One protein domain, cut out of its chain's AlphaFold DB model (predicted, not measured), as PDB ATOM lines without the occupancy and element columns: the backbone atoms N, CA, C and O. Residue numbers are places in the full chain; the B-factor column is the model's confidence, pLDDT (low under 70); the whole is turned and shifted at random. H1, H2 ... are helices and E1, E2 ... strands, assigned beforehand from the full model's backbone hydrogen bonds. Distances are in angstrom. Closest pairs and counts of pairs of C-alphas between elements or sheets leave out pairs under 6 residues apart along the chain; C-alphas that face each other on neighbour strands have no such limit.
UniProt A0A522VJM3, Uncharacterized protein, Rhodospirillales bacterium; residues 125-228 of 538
ATOM      1  N   GLU A 125     -38.119 122.922   4.485       97.19
ATOM      2  CA  GLU A 125     -38.203 123.272   3.056       97.19
ATOM      3  C   GLU A 125     -39.152 124.442   2.783       97.19
ATOM      4  O   GLU A 125     -38.787 125.391   2.099       97.19
ATOM      5  N   LYS A 126     -40.333 124.436   3.414       97.19
ATOM      6  CA  LYS A 126     -41.328 125.509   3.272       97.19
ATOM      7  C   LYS A 126     -40.794 126.878   3.699       97.19
ATOM      8  O   LYS A 126     -41.226 127.889   3.151       97.19
ATOM      9  N   THR A 127     -39.925 126.925   4.708       97.31
ATOM     10  CA  THR A 127     -39.274 128.168   5.134       97.31
ATOM     11  C   THR A 127     -38.229 128.567   4.106       97.31
ATOM     12  O   THR A 127     -38.262 129.681   3.603       97.31
ATOM     13  N   TRP A 128     -37.346 127.629   3.758       97.94
ATOM     14  CA  TRP A 128     -36.245 127.842   2.825       97.94
ATOM     15  C   TRP A 128     -36.701 128.378   1.467       97.94
ATOM     16  O   TRP A 128     -36.117 129.324   0.946       97.94
ATOM     17  N   ASP A 129     -37.764 127.807   0.903       97.06
ATOM     18  CA  ASP A 129     -38.230 128.151  -0.441       97.06
ATOM     19  C   ASP A 129     -38.810 129.572  -0.524       97.06
ATOM     20  O   ASP A 129     -38.825 130.162  -1.601       97.06
ATOM     21  N   LYS A 130     -39.224 130.152   0.611       96.44
ATOM     22  CA  LYS A 130     -39.691 131.546   0.696       96.44
ATOM     23  C   LYS A 130     -38.561 132.565   0.776       96.44
ATOM     24  O   LYS A 130     -38.808 133.747   0.564       96.44
ATOM     25  N   LEU A 131     -37.356 132.128   1.134       96.50
ATOM     26  CA  LEU A 131     -36.227 133.027   1.309       96.50
ATOM     27  C   LEU A 131     -35.723 133.535  -0.042       96.50
ATOM     28  O   LEU A 131     -35.674 132.791  -1.029       96.50
ATOM     29  N   THR A 132     -35.282 134.789  -0.065       97.31
ATOM     30  CA  THR A 132     -34.560 135.351  -1.211       97.31
ATOM     31  C   THR A 132     -33.206 134.660  -1.381       97.31
ATOM     32  O   THR A 132     -32.668 134.055  -0.451       97.31
ATOM     33  N   ASP A 133     -32.602 134.772  -2.563       97.19
ATOM     34  CA  ASP A 133     -31.267 134.209  -2.797       97.19
ATOM     35  C   ASP A 133     -30.198 134.855  -1.905       97.19
ATOM     36  O   ASP A 133     -29.261 134.181  -1.477       97.19
ATOM     37  N   GLY A 134     -30.364 136.132  -1.549       96.25
ATOM     38  CA  GLY A 134     -29.538 136.804  -0.546       96.25
ATOM     39  C   GLY A 134     -29.674 136.158   0.835       96.25
ATOM     40  O   GLY A 134     -28.693 135.708   1.424       96.25
ATOM     41  N   GLN A 135     -30.903 135.973   1.310       97.94
ATOM     42  CA  GLN A 135     -31.177 135.314   2.589       97.94
ATOM     43  C   GLN A 135     -30.632 133.878   2.644       97.94
ATOM     44  O   GLN A 135     -29.953 133.511   3.605       97.94
ATOM     45  N   LYS A 136     -30.855 133.081   1.590       98.25
ATOM     46  CA  LYS A 136     -30.280 131.729   1.451       98.25
ATOM     47  C   LYS A 136     -28.757 131.763   1.483       98.25
ATOM     48  O   LYS A 136     -28.138 130.874   2.070       98.25
ATOM     49  N   THR A 137     -28.155 132.794   0.889       97.88
ATOM     50  CA  THR A 137     -26.705 132.965   0.869       97.88
ATOM     51  C   THR A 137     -26.126 133.191   2.253       97.88
ATOM     52  O   THR A 137     -25.269 132.419   2.677       97.88
ATOM     53  N   ALA A 138     -26.625 134.184   2.985       97.06
ATOM     54  CA  ALA A 138     -26.122 134.477   4.321       97.06
ATOM     55  C   ALA A 138     -26.397 133.336   5.312       97.06
ATOM     56  O   ALA A 138     -25.527 132.986   6.100       97.06
ATOM     57  N   ILE A 139     -27.567 132.690   5.242       97.19
ATOM     58  CA  ILE A 139     -27.867 131.523   6.086       97.19
ATOM     59  C   ILE A 139     -26.913 130.364   5.787       97.19
ATOM     60  O   ILE A 139     -26.433 129.707   6.713       97.19
ATOM     61  N   THR A 140     -26.623 130.108   4.509       97.44
ATOM     62  CA  THR A 140     -25.665 129.060   4.136       97.44
ATOM     63  C   THR A 140     -24.265 129.412   4.617       97.44
ATOM     64  O   THR A 140     -23.570 128.524   5.089       97.44
ATOM     65  N   ASP A 141     -23.860 130.683   4.555       96.31
ATOM     66  CA  ASP A 141     -22.580 131.150   5.094       96.31
ATOM     67  C   ASP A 141     -22.494 130.955   6.618       96.31
ATOM     68  O   ASP A 141     -21.510 130.400   7.105       96.31
ATOM     69  N   VAL A 142     -23.549 131.299   7.370       94.69
ATOM     70  CA  VAL A 142     -23.629 131.039   8.820       94.69
ATOM     71  C   VAL A 142     -23.520 129.540   9.101       94.69
ATOM     72  O   VAL A 142     -22.736 129.130   9.959       94.69
ATOM     73  N   HIS A 143     -24.245 128.698   8.361       95.81
ATOM     74  CA  HIS A 143     -24.147 127.249   8.521       95.81
ATOM     75  C   HIS A 143     -22.765 126.717   8.106       95.81
ATOM     76  O   HIS A 143     -22.251 125.800   8.746       95.81
ATOM     77  N   TYR A 144     -22.146 127.249   7.053       94.25
ATOM     78  CA  TYR A 144     -20.808 126.857   6.610       94.25
ATOM     79  C   TYR A 144     -19.783 127.117   7.715       94.25
ATOM     80  O   TYR A 144     -18.997 126.239   8.060       94.25
ATOM     81  N   ALA A 145     -19.846 128.303   8.318       90.44
ATOM     82  CA  ALA A 145     -18.891 128.741   9.323       90.44
ATOM     83  C   ALA A 145     -19.044 128.014  10.670       90.44
ATOM     84  O   ALA A 145     -18.057 127.779  11.362       90.44
ATOM     85  N   ASN A 146     -20.279 127.661  11.044       88.75
ATOM     86  CA  ASN A 146     -20.598 127.107  12.366       88.75
ATOM     87  C   ASN A 146     -20.931 125.609  12.352       88.75
ATOM     88  O   ASN A 146     -21.030 124.976  13.399       88.75
ATOM     89  N   GLY A 147     -21.154 125.030  11.174       91.75
ATOM     90  CA  GLY A 147     -21.546 123.634  10.994       91.75
ATOM     91  C   GLY A 147     -23.025 123.322  11.254       91.75
ATOM     92  O   GLY A 147     -23.474 122.264  10.822       91.75
ATOM     93  N   SER A 148     -23.785 124.201  11.918       94.12
ATOM     94  CA  SER A 148     -25.227 124.046  12.175       94.12
ATOM     95  C   SER A 148     -25.877 125.388  12.541       94.12
ATOM     96  O   SER A 148     -25.197 126.318  12.972       94.12
ATOM     97  N   LEU A 149     -27.203 125.479  12.408       94.00
ATOM     98  CA  LEU A 149     -28.046 126.599  12.836       94.00
ATOM     99  C   LEU A 149     -28.756 126.336  14.174       94.00
ATOM    100  O   LEU A 149     -29.561 127.163  14.603       94.00
ATOM    101  N   LYS A 150     -28.515 125.202  14.843       91.88
ATOM    102  CA  LYS A 150     -29.236 124.820  16.078       91.88
ATOM    103  C   LYS A 150     -29.169 125.878  17.181       91.88
ATOM    104  O   LYS A 150     -30.197 126.190  17.777       91.88
ATOM    105  N   ASP A 151     -27.995 126.466  17.389       88.56
ATOM    106  CA  ASP A 151     -27.782 127.487  18.424       88.56
ATOM    107  C   ASP A 151     -28.213 128.893  17.970       88.56
ATOM    108  O   ASP A 151     -28.296 129.826  18.766       88.56
ATOM    109  N   TYR A 152     -28.577 129.041  16.694       92.25
ATOM    110  CA  TYR A 152     -29.040 130.283  16.083       92.25
ATOM    111  C   TYR A 152     -30.572 130.377  16.127       92.25
ATOM    112  O   TYR A 152     -31.247 130.626  15.127       92.25
ATOM    113  N   THR A 153     -31.151 130.170  17.314       93.31
ATOM    114  CA  THR A 153     -32.611 130.108  17.511       93.31
ATOM    115  C   THR A 153     -33.328 131.371  17.031       93.31
ATOM    116  O   THR A 153     -34.355 131.263  16.361       93.31
ATOM    117  N   LYS A 154     -32.770 132.560  17.298       94.06
ATOM    118  CA  LYS A 154     -33.332 133.842  16.840       94.06
ATOM    119  C   LYS A 154     -33.302 133.990  15.318       94.06
ATOM    120  O   LYS A 154     -34.324 134.339  14.735       94.06
ATOM    121  N   LEU A 155     -32.192 133.627  14.670       95.00
ATOM    122  CA  LEU A 155     -32.089 133.614  13.206       95.00
ATOM    123  C   LEU A 155     -33.113 132.654  12.585       95.00
ATOM    124  O   LEU A 155     -33.795 133.009  11.629       95.00
ATOM    125  N   ASN A 156     -33.276 131.460  13.163       94.25
ATOM    126  CA  ASN A 156     -34.263 130.485  12.697       94.25
ATOM    127  C   ASN A 156     -35.701 131.001  12.849       94.25
ATOM    128  O   ASN A 156     -36.531 130.768  11.970       94.25
ATOM    129  N   MET A 157     -36.012 131.683  13.956       94.19
ATOM    130  CA  MET A 157     -37.323 132.305  14.160       94.19
ATOM    131  C   MET A 157     -37.573 133.423  13.146       94.19
ATOM    132  O   MET A 157     -38.631 133.430  12.521       94.19
ATOM    133  N   ALA A 158     -36.587 134.295  12.920       95.56
ATOM    134  CA  ALA A 158     -36.662 135.378  11.942       95.56
ATOM    135  C   ALA A 158     -36.843 134.862  10.505       95.56
ATOM    136  O   ALA A 158     -37.696 135.349   9.765       95.56
ATOM    137  N   ALA A 159     -36.120 133.803  10.129       95.25
ATOM    138  CA  ALA A 159     -36.279 133.151   8.831       95.25
ATOM    139  C   ALA A 159     -37.680 132.543   8.654       95.25
ATOM    140  O   ALA A 159     -38.277 132.654   7.586       95.25
ATOM    141  N   LYS A 160     -38.243 131.934   9.707       93.62
ATOM    142  CA  LYS A 160     -39.602 131.364   9.682       93.62
ATOM    143  C   LYS A 160     -40.694 132.428   9.592       93.62
ATOM    144  O   LYS A 160     -41.715 132.177   8.951       93.62
ATOM    145  N   SER A 161     -40.492 133.583  10.223       91.25
ATOM    146  CA  SER A 161     -41.419 134.715  10.148       91.25
ATOM    147  C   SER A 161     -41.235 135.570   8.891       91.25
ATOM    148  O   SER A 161     -42.117 136.364   8.581       91.25
ATOM    149  N   GLY A 162     -40.136 135.392   8.150       89.06
ATOM    150  CA  GLY A 162     -39.805 136.202   6.976       89.06
ATOM    151  C   GLY A 162     -39.316 137.612   7.322       89.06
ATOM    152  O   GLY A 162     -39.374 138.495   6.471       89.06
ATOM    153  N   ASN A 163     -38.858 137.842   8.557       91.31
ATOM    154  CA  ASN A 163     -38.350 139.140   8.993       91.31
ATOM    155  C   ASN A 163     -36.875 139.301   8.583       91.31
ATOM    156  O   ASN A 163     -35.978 138.803   9.264       91.31
ATOM    157  N   ALA A 164     -36.635 139.992   7.467       90.50
ATOM    158  CA  ALA A 164     -35.296 140.184   6.913       90.50
ATOM    159  C   ALA A 164     -34.367 141.001   7.831       90.50
ATOM    160  O   ALA A 164     -33.197 140.653   7.959       90.50
ATOM    161  N   GLU A 165     -34.874 142.031   8.507       87.44
ATOM    162  CA  GLU A 165     -34.084 142.861   9.429       87.44
ATOM    163  C   GLU A 165     -33.598 142.050  10.628       87.44
ATOM    164  O   GLU A 165     -32.404 142.021  10.925       87.44
ATOM    165  N   GLU A 166     -34.497 141.293  11.262       92.31
ATOM    166  CA  GLU A 166     -34.121 140.426  12.377       92.31
ATOM    167  C   GLU A 166     -33.177 139.313  11.902       92.31
ATOM    168  O   GLU A 166     -32.216 138.980  12.590       92.31
ATOM    169  N   MET A 167     -33.364 138.764  10.697       93.44
ATOM    170  CA  MET A 167     -32.393 137.820  10.131       93.44
ATOM    171  C   MET A 167     -31.005 138.457  10.000       93.44
ATOM    172  O   MET A 167     -30.017 137.851  10.414       93.44
ATOM    173  N   ALA A 168     -30.926 139.673   9.455       92.12
ATOM    174  CA  ALA A 168     -29.676 140.402   9.263       92.12
ATOM    175  C   ALA A 168     -28.983 140.669  10.608       92.12
ATOM    176  O   ALA A 168     -27.778 140.445  10.753       92.12
ATOM    177  N   LEU A 169     -29.757 141.039  11.631       89.94
ATOM    178  CA  LEU A 169     -29.274 141.233  12.994       89.94
ATOM    179  C   LEU A 169     -28.914 139.925  13.707       89.94
ATOM    180  O   LEU A 169     -28.147 139.964  14.659       89.94
ATOM    181  N   GLN A 170     -29.390 138.756  13.286       92.69
ATOM    182  CA  GLN A 170     -29.075 137.483  13.955       92.69
ATOM    183  C   GLN A 170     -28.064 136.614  13.187       92.69
ATOM    184  O   GLN A 170     -27.574 135.625  13.731       92.69
ATOM    185  N   ALA A 171     -27.670 137.005  11.971       89.56
ATOM    186  CA  ALA A 171     -26.671 136.321  11.139       89.56
ATOM    187  C   ALA A 171     -25.203 136.635  11.520       89.56
ATOM    188  O   ALA A 171     -24.324 136.710  10.657       89.56
ATOM    189  N   GLY A 172     -24.939 136.842  12.816       81.06
ATOM    190  CA  GLY A 172     -23.600 137.146  13.337       81.06
ATOM    191  C   GLY A 172     -22.643 135.949  13.296       81.06
ATOM    192  O   GLY A 172     -23.074 134.803  13.168       81.06
ATOM    193  N   PHE A 173     -21.338 136.208  13.428       79.25
ATOM    194  CA  PHE A 173     -20.299 135.178  13.377       79.25
ATOM    195  C   PHE A 173     -19.133 135.480  14.325       79.25
ATOM    196  O   PHE A 173     -18.640 136.608  14.407       79.25
ATOM    197  N   HIS A 174     -18.619 134.427  14.962       77.19
ATOM    198  CA  HIS A 174     -17.449 134.479  15.836       77.19
ATOM    199  C   HIS A 174     -16.375 133.518  15.316       77.19
ATOM    200  O   HIS A 174     -16.643 132.339  15.121       77.19
ATOM    201  N   SER A 175     -15.153 134.009  15.099       68.88
ATOM    202  CA  SER A 175     -14.005 133.207  14.650       68.88
ATOM    203  C   SER A 175     -13.279 132.479  15.786       68.88
ATOM    204  O   SER A 175     -12.347 131.723  15.523       68.88
ATOM    205  N   GLY A 176     -13.665 132.728  17.039       73.06
ATOM    206  CA  GLY A 176     -13.038 132.160  18.231       73.06
ATOM    207  C   GLY A 176     -13.309 133.000  19.476       73.06
ATOM    208  O   GLY A 176     -14.255 133.789  19.510       73.06
ATOM    209  N   GLU A 177     -12.450 132.849  20.478       72.62
ATOM    210  CA  GLU A 177     -12.440 133.644  21.708       72.62
ATOM    211  C   GLU A 177     -11.078 134.336  21.857       72.62
ATOM    212  O   GLU A 177     -10.031 133.769  21.538       72.62
ATOM    213  N   ASN A 178     -11.097 135.586  22.309       71.31
ATOM    214  CA  ASN A 178      -9.925 136.344  22.720       71.31
ATOM    215  C   ASN A 178      -9.382 135.790  24.051       71.31
ATOM    216  O   ASN A 178     -10.044 135.019  24.743       71.31
ATOM    217  N   ALA A 179      -8.184 136.226  24.454       70.25
ATOM    218  CA  ALA A 179      -7.551 135.784  25.704       70.25
ATOM    219  C   ALA A 179      -8.360 136.118  26.978       70.25
ATOM    220  O   ALA A 179      -8.115 135.537  28.030       70.25
ATOM    221  N   ASP A 180      -9.312 137.047  26.884       73.00
ATOM    222  CA  ASP A 180     -10.240 137.446  27.946       73.00
ATOM    223  C   ASP A 180     -11.604 136.722  27.865       73.00
ATOM    224  O   ASP A 180     -12.565 137.151  28.501       73.00
ATOM    225  N   ASN A 181     -11.698 135.639  27.082       74.00
ATOM    226  CA  ASN A 181     -12.919 134.882  26.771       74.00
ATOM    227  C   ASN A 181     -14.014 135.692  26.048       74.00
ATOM    228  O   ASN A 181     -15.150 135.232  25.924       74.00
ATOM    229  N   THR A 182     -13.715 136.896  25.547       75.06
ATOM    230  CA  THR A 182     -14.659 137.611  24.677       75.06
ATOM    231  C   THR A 182     -14.650 136.998  23.285       75.06
ATOM    232  O   THR A 182     -13.615 136.562  22.788       75.06
ATOM    233  N   LYS A 183     -15.801 136.951  22.615       75.81
ATOM    234  CA  LYS A 183     -15.875 136.352  21.280       75.81
ATOM    235  C   LYS A 183     -15.104 137.202  20.270       75.81
ATOM    236  O   LYS A 183     -15.364 138.393  20.118       75.81
ATOM    237  N   GLN A 184     -14.187 136.583  19.536       80.50
ATOM    238  CA  GLN A 184     -13.505 137.224  18.422       80.50
ATOM    239  C   GLN A 184     -14.461 137.266  17.227       80.50
ATOM    240  O   GLN A 184     -14.874 136.225  16.719       80.50
ATOM    241  N   ARG A 185     -14.844 138.464  16.784       85.88
ATOM    242  CA  ARG A 185     -15.772 138.659  15.662       85.88
ATOM    243  C   ARG A 185     -15.039 138.915  14.361       85.88
ATOM    244  O   ARG A 185     -14.019 139.602  14.332       85.88
ATOM    245  N   ASN A 186     -15.627 138.436  13.271       89.31
ATOM    246  CA  ASN A 186     -15.259 138.876  11.931       89.31
ATOM    247  C   ASN A 186     -16.279 139.922  11.465       89.31
ATOM    248  O   ASN A 186     -17.271 139.590  10.817       89.31
ATOM    249  N   TRP A 187     -16.034 141.180  11.834       90.56
ATOM    250  CA  TRP A 187     -16.932 142.307  11.568       90.56
ATOM    251  C   TRP A 187     -17.283 142.460  10.084       90.56
ATOM    252  O   TRP A 187     -18.428 142.739   9.733       90.56
ATOM    253  N   ASP A 188     -16.315 142.205   9.207       91.69
ATOM    254  CA  ASP A 188     -16.495 142.259   7.761       91.69
ATOM    255  C   ASP A 188     -17.440 141.165   7.247       91.69
ATOM    256  O   ASP A 188     -18.282 141.424   6.386       91.69
ATOM    257  N   ARG A 189     -17.329 139.941   7.782       93.38
ATOM    258  CA  ARG A 189     -18.255 138.844   7.462       93.38
ATOM    259  C   ARG A 189     -19.658 139.149   7.973       93.38
ATOM    260  O   ARG A 189     -20.616 138.950   7.232       93.38
ATOM    261  N   GLU A 190     -19.780 139.665   9.198       93.12
ATOM    262  CA  GLU A 190     -21.074 140.068   9.761       93.12
ATOM    263  C   GLU A 190     -21.753 141.141   8.896       93.12
ATOM    264  O   GLU A 190     -22.910 140.976   8.518       93.12
ATOM    265  N   ARG A 191     -21.017 142.188   8.497       94.81
ATOM    266  CA  ARG A 191     -21.508 143.248   7.599       94.81
ATOM    267  C   ARG A 191     -21.948 142.704   6.244       94.81
ATOM    268  O   ARG A 191     -23.028 143.044   5.771       94.81
ATOM    269  N   ARG A 192     -21.153 141.823   5.630       95.44
ATOM    270  CA  ARG A 192     -21.533 141.183   4.361       95.44
ATOM    271  C   ARG A 192     -22.781 140.315   4.506       95.44
ATOM    272  O   ARG A 192     -23.625 140.346   3.622       95.44
ATOM    273  N   ASN A 193     -22.927 139.561   5.596       95.94
ATOM    274  CA  ASN A 193     -24.133 138.765   5.838       95.94
ATOM    275  C   ASN A 193     -25.364 139.653   6.039       95.94
ATOM    276  O   ASN A 193     -26.405 139.375   5.445       95.94
ATOM    277  N   TYR A 194     -25.224 140.735   6.806       96.00
ATOM    278  CA  TYR A 194     -26.267 141.740   7.002       96.00
ATOM    279  C   TYR A 194     -26.736 142.320   5.661       96.00
ATOM    280  O   TYR A 194     -27.910 142.208   5.306       96.00
ATOM    281  N   ALA A 195     -25.799 142.836   4.863       95.06
ATOM    282  CA  ALA A 195     -26.099 143.438   3.571       95.06
ATOM    283  C   ALA A 195     -26.713 142.440   2.580       95.06
ATOM    284  O   ALA A 195     -27.715 142.727   1.928       95.06
ATOM    285  N   THR A 196     -26.167 141.222   2.522       95.94
ATOM    286  CA  THR A 196     -26.670 140.158   1.648       95.94
ATOM    287  C   THR A 196     -28.099 139.730   2.011       95.94
ATOM    288  O   THR A 196     -28.861 139.387   1.107       95.94
ATOM    289  N   ILE A 197     -28.495 139.766   3.290       96.56
ATOM    290  CA  ILE A 197     -29.873 139.465   3.719       96.56
ATOM    291  C   ILE A 197     -30.851 140.554   3.279       96.56
ATOM    292  O   ILE A 197     -31.942 140.221   2.810       96.56
ATOM    293  N   LEU A 198     -30.459 141.821   3.417       93.56
ATOM    294  CA  LEU A 198     -31.293 142.972   3.059       93.56
ATOM    295  C   LEU A 198     -31.272 143.293   1.559       93.56
ATOM    296  O   LEU A 198     -32.138 144.011   1.072       93.56
ATOM    297  N   GLY A 199     -30.325 142.727   0.808       93.00
ATOM    298  CA  GLY A 199     -30.175 143.002  -0.620       93.00
ATOM    299  C   GLY A 199     -29.558 144.369  -0.915       93.00
ATOM    300  O   GLY A 199     -29.802 144.918  -1.985       93.00
ATOM    301  N   ILE A 200     -28.760 144.897   0.014       92.56
ATOM    302  CA  ILE A 200     -28.055 146.180  -0.104       92.56
ATOM    303  C   ILE A 200     -26.567 145.955  -0.404       92.56
ATOM    304  O   ILE A 200     -26.047 144.842  -0.267       92.56
ATOM    305  N   ASP A 201     -25.867 147.009  -0.821       90.00
ATOM    306  CA  ASP A 201     -24.419 146.963  -1.038       90.00
ATOM    307  C   ASP A 201     -23.707 146.768   0.316       90.00
ATOM    308  O   ASP A 201     -23.980 147.535   1.249       90.00
ATOM    309  N   PRO A 202     -22.813 145.768   0.475       90.56
ATOM    310  CA  PRO A 202     -22.059 145.596   1.710       90.56
ATOM    311  C   PRO A 202     -21.294 146.850   2.123       90.56
ATOM    312  O   PRO A 202     -21.192 147.096   3.323       90.56
ATOM    313  N   ASP A 203     -20.781 147.640   1.182       90.81
ATOM    314  CA  ASP A 203     -20.001 148.846   1.459       90.81
ATOM    315  C   ASP A 203     -20.878 150.104   1.656       90.81
ATOM    316  O   ASP A 203     -20.351 151.168   1.986       90.81
ATOM    317  N   SER A 204     -22.210 149.984   1.540       87.25
ATOM    318  CA  SER A 204     -23.158 151.076   1.823       87.25
ATOM    319  C   SER A 204     -23.138 151.527   3.285       87.25
ATOM    320  O   SER A 204     -22.962 150.727   4.206       87.25
ATOM    321  N   ASN A 205     -23.409 152.816   3.514       85.81
ATOM    322  CA  ASN A 205     -23.523 153.374   4.863       85.81
ATOM    323  C   ASN A 205     -24.579 152.642   5.713       85.81
ATOM    324  O   ASN A 205     -24.361 152.452   6.904       85.81
ATOM    325  N   GLU A 206     -25.672 152.180   5.101       88.31
ATOM    326  CA  GLU A 206     -26.716 151.388   5.763       88.31
ATOM    327  C   GLU A 206     -26.167 150.073   6.338       88.31
ATOM    328  O   GLU A 206     -26.397 149.758   7.505       88.31
ATOM    329  N   ALA A 207     -25.359 149.334   5.570       91.38
ATOM    330  CA  ALA A 207     -24.733 148.102   6.048       91.38
ATOM    331  C   ALA A 207     -23.747 148.355   7.204       91.38
ATOM    332  O   ALA A 207     -23.672 147.565   8.151       91.38
ATOM    333  N   TRP A 208     -23.000 149.463   7.152       93.69
ATOM    334  CA  TRP A 208     -22.122 149.878   8.248       93.69
ATOM    335  C   TRP A 208     -22.912 150.281   9.501       93.69
ATOM    336  O   TRP A 208     -22.586 149.806  10.592       93.69
ATOM    337  N   GLN A 209     -23.966 151.087   9.347       91.75
ATOM    338  CA  GLN A 209     -24.845 151.537  10.432       91.75
ATOM    339  C   GLN A 209     -25.572 150.380  11.111       91.75
ATOM    340  O   GLN A 209     -25.628 150.336  12.338       91.75
ATOM    341  N   GLY A 210     -26.064 149.408  10.341       90.62
ATOM    342  CA  GLY A 210     -26.756 148.241  10.884       90.62
ATOM    343  C   GLY A 210     -25.885 147.427  11.845       90.62
ATOM    344  O   GLY A 210     -26.324 147.058  12.935       90.62
ATOM    345  N   ILE A 211     -24.617 147.199  11.486       93.38
ATOM    346  CA  ILE A 211     -23.662 146.508  12.364       93.38
ATOM    347  C   ILE A 211     -23.225 147.398  13.527       93.38
ATOM    348  O   ILE A 211     -23.184 146.927  14.663       93.38
ATOM    349  N   ALA A 212     -22.916 148.670  13.268       91.94
ATOM    350  CA  ALA A 212     -22.496 149.597  14.310       91.94
ATOM    351  C   ALA A 212     -23.577 149.748  15.391       91.94
ATOM    352  O   ALA A 212     -23.290 149.555  16.568       91.94
ATOM    353  N   GLY A 213     -24.827 150.006  14.998       90.94
ATOM    354  CA  GLY A 213     -25.958 150.168  15.909       90.94
ATOM    355  C   GLY A 213     -26.234 148.919  16.744       90.94
ATOM    356  O   GLY A 213     -26.407 149.016  17.957       90.94
ATOM    357  N   LYS A 214     -26.184 147.729  16.127       90.81
ATOM    358  CA  LYS A 214     -26.356 146.446  16.828       90.81
ATOM    359  C   LYS A 214     -25.332 146.226  17.946       90.81
ATOM    360  O   LYS A 214     -25.651 145.597  18.953       90.81
ATOM    361  N   TYR A 215     -24.105 146.705  17.753       90.62
ATOM    362  CA  TYR A 215     -22.975 146.468  18.652       90.62
ATOM    363  C   TYR A 215     -22.442 147.750  19.292       90.62
ATOM    364  O   TYR A 215     -21.273 147.801  19.675       90.62
ATOM    365  N   LYS A 216     -23.289 148.776  19.432       90.19
ATOM    366  CA  LYS A 216     -22.886 150.096  19.932       90.19
ATOM    367  C   LYS A 216     -22.219 150.058  21.309       90.19
ATOM    368  O   LYS A 216     -21.276 150.803  21.553       90.19
ATOM    369  N   ASP A 217     -22.652 149.126  22.155       88.00
ATOM    370  CA  ASP A 217     -22.150 148.953  23.521       88.00
ATOM    371  C   ASP A 217     -20.962 147.973  23.602       88.00
ATOM    372  O   ASP A 217     -20.415 147.717  24.679       88.00
ATOM    373  N   GLU A 218     -20.543 147.377  22.478       84.88
ATOM    374  CA  GLU A 218     -19.477 146.381  22.475       84.88
ATOM    375  C   GLU A 218     -18.100 147.061  22.537       84.88
ATOM    376  O   GLU A 218     -17.656 147.750  21.615       84.88
ATOM    377  N   LYS A 219     -17.375 146.828  23.640       83.81
ATOM    378  CA  LYS A 219     -16.066 147.449  23.931       83.81
ATOM    379  C   LYS A 219     -15.048 147.305  22.792       83.81
ATOM    380  O   LYS A 219     -14.227 148.197  22.581       83.81
ATOM    381  N   ASN A 220     -15.118 146.201  22.054       83.50
ATOM    382  CA  ASN A 220     -14.171 145.848  20.996       83.50
ATOM    383  C   ASN A 220     -14.691 146.173  19.580       83.50
ATOM    384  O   ASN A 220     -14.133 145.667  18.605       83.50
ATOM    385  N   LEU A 221     -15.743 146.992  19.448       86.69
ATOM    386  CA  LEU A 221     -16.208 147.485  18.150       86.69
ATOM    387  C   LEU A 221     -15.093 148.318  17.479       86.69
ATOM    388  O   LEU A 221     -14.616 149.270  18.094       86.69
ATOM    389  N   PRO A 222     -14.645 148.005  16.247       90.12
ATOM    390  CA  PRO A 222     -13.577 148.761  15.604       90.12
ATOM    391  C   PRO A 222     -13.998 150.201  15.292       90.12
ATOM    392  O   PRO A 222     -15.154 150.456  14.949       90.12
ATOM    393  N   ASP A 223     -13.046 151.134  15.305       88.69
ATOM    394  CA  ASP A 223     -13.316 152.561  15.051       88.69
ATOM    395  C   ASP A 223     -13.939 152.815  13.671       88.69
ATOM    396  O   ASP A 223     -14.790 153.688  13.510       88.69
ATOM    397  N   ALA A 224     -13.588 151.978  12.687       89.81
ATOM    398  CA  ALA A 224     -14.194 152.001  11.361       89.81
ATOM    399  C   ALA A 224     -15.713 151.765  11.378       89.81
ATOM    400  O   ALA A 224     -16.374 152.237  10.467       89.81
ATOM    401  N   TYR A 225     -16.262 151.080  12.388       91.31
ATOM    402  CA  TYR A 225     -17.707 150.917  12.584       91.31
ATOM    403  C   TYR A 225     -18.279 151.994  13.506       91.31
ATOM    404  O   TYR A 225     -19.378 152.474  13.255       91.31
ATOM    405  N   ARG A 226     -17.534 152.425  14.534       89.94
ATOM    406  CA  ARG A 226     -17.986 153.475  15.468       89.94
ATOM    407  C   ARG A 226     -18.371 154.773  14.766       89.94
ATOM    408  O   ARG A 226     -19.365 155.386  15.134       89.94
ATOM    409  N   LYS A 227     -17.639 155.153  13.713       89.88
ATOM    410  CA  LYS A 227     -17.954 156.335  12.889       89.88
ATOM    411  C   LYS A 227     -19.304 156.251  12.153       89.88
ATOM    412  O   LYS A 227     -19.763 157.254  11.626       89.88
ATOM    413  N   HIS A 228     -19.905 155.064  12.090       89.12
ATOM    414  CA  HIS A 228     -21.210 154.808  11.487       89.12
ATOM    415  C   HIS A 228     -22.270 154.476  12.541       89.12
ATOM    416  O   HIS A 228     -23.276 153.868  12.204       89.12
TER     417      HIS A 228
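AT A GLANCE: This is residues 125 to 228 of the 538 residues of an uncharacterized protein of Rhodospirillales bacterium (UniProt A0A522VJM3). A small strand hairpin, E1 and E2, reaches out from a helical body in which H2, H5, H4 and H3 lie nearly aligned, each packed on the next. H6 crosses H5 with short H7 beside it, while H1 and the hairpin's turn lie at opposite ends. The printed part has 104 residues, in the order H1 H2 H3 H4 E1 E2 H5 H6 H7; E1 and E2 are antiparallel. It is mostly helix and compact, with a radius of gyration of the C-alphas of 13.5 A and spans of 40 by 29 by 18 A.

IN THESE COORDINATES: E1 is residues 174 to 177 and E2 183 to 185. H5 is 187 to 198, 16.7 A; H4 164 to 170; H3 153 to 161, 12.4 A; H2 133 to 146, 19.9 A; H6 205 to 214, 14.1 A. H1, residues 125 to 128, begins at (-38.203, 123.272, 3.056); H7, 223 to 226, ends at (-17.986, 153.475, 15.468).

HOW THE PARTS SIT: In the hairpin E1 and E2, N 175 and O 184 are 2.8 A apart, within hydrogen-bond range. E1 and H2 are near each other. With residues 193 to 198 alone, H5 touches H4, closest C-alphas Ala 168 and Tyr 194, 4.3 A, at a shallow 21 degrees, opposite ways, and H2, Gln 135 and Ile 197, 4.5 A. H3 and H4 form a helical hairpin, closest C-alphas Leu 155 and Gln 170, 5.0 A. H6 touches H5 at a steep 68 degrees, only just short of perpendicular, closest C-alphas Ala 195 and Ala 207, 5.5 A. H7 touches H6, Ala 212 and Tyr 225, 5.3 A. H1 is close to but not clearly touching H3, Thr 127 and Lys 160, 5.6 A. Every O i to N i+4 pair is within range in H2 to H6; H1 and H7 are too short for one.

THE WHOLE: The C-alphas farthest apart, of Lys 126 and Ala 179, are 41.8 A apart. The printed part has no cut, and no link is long. Mean pLDDT of the printed part is 90.3; residue 175 is under 70.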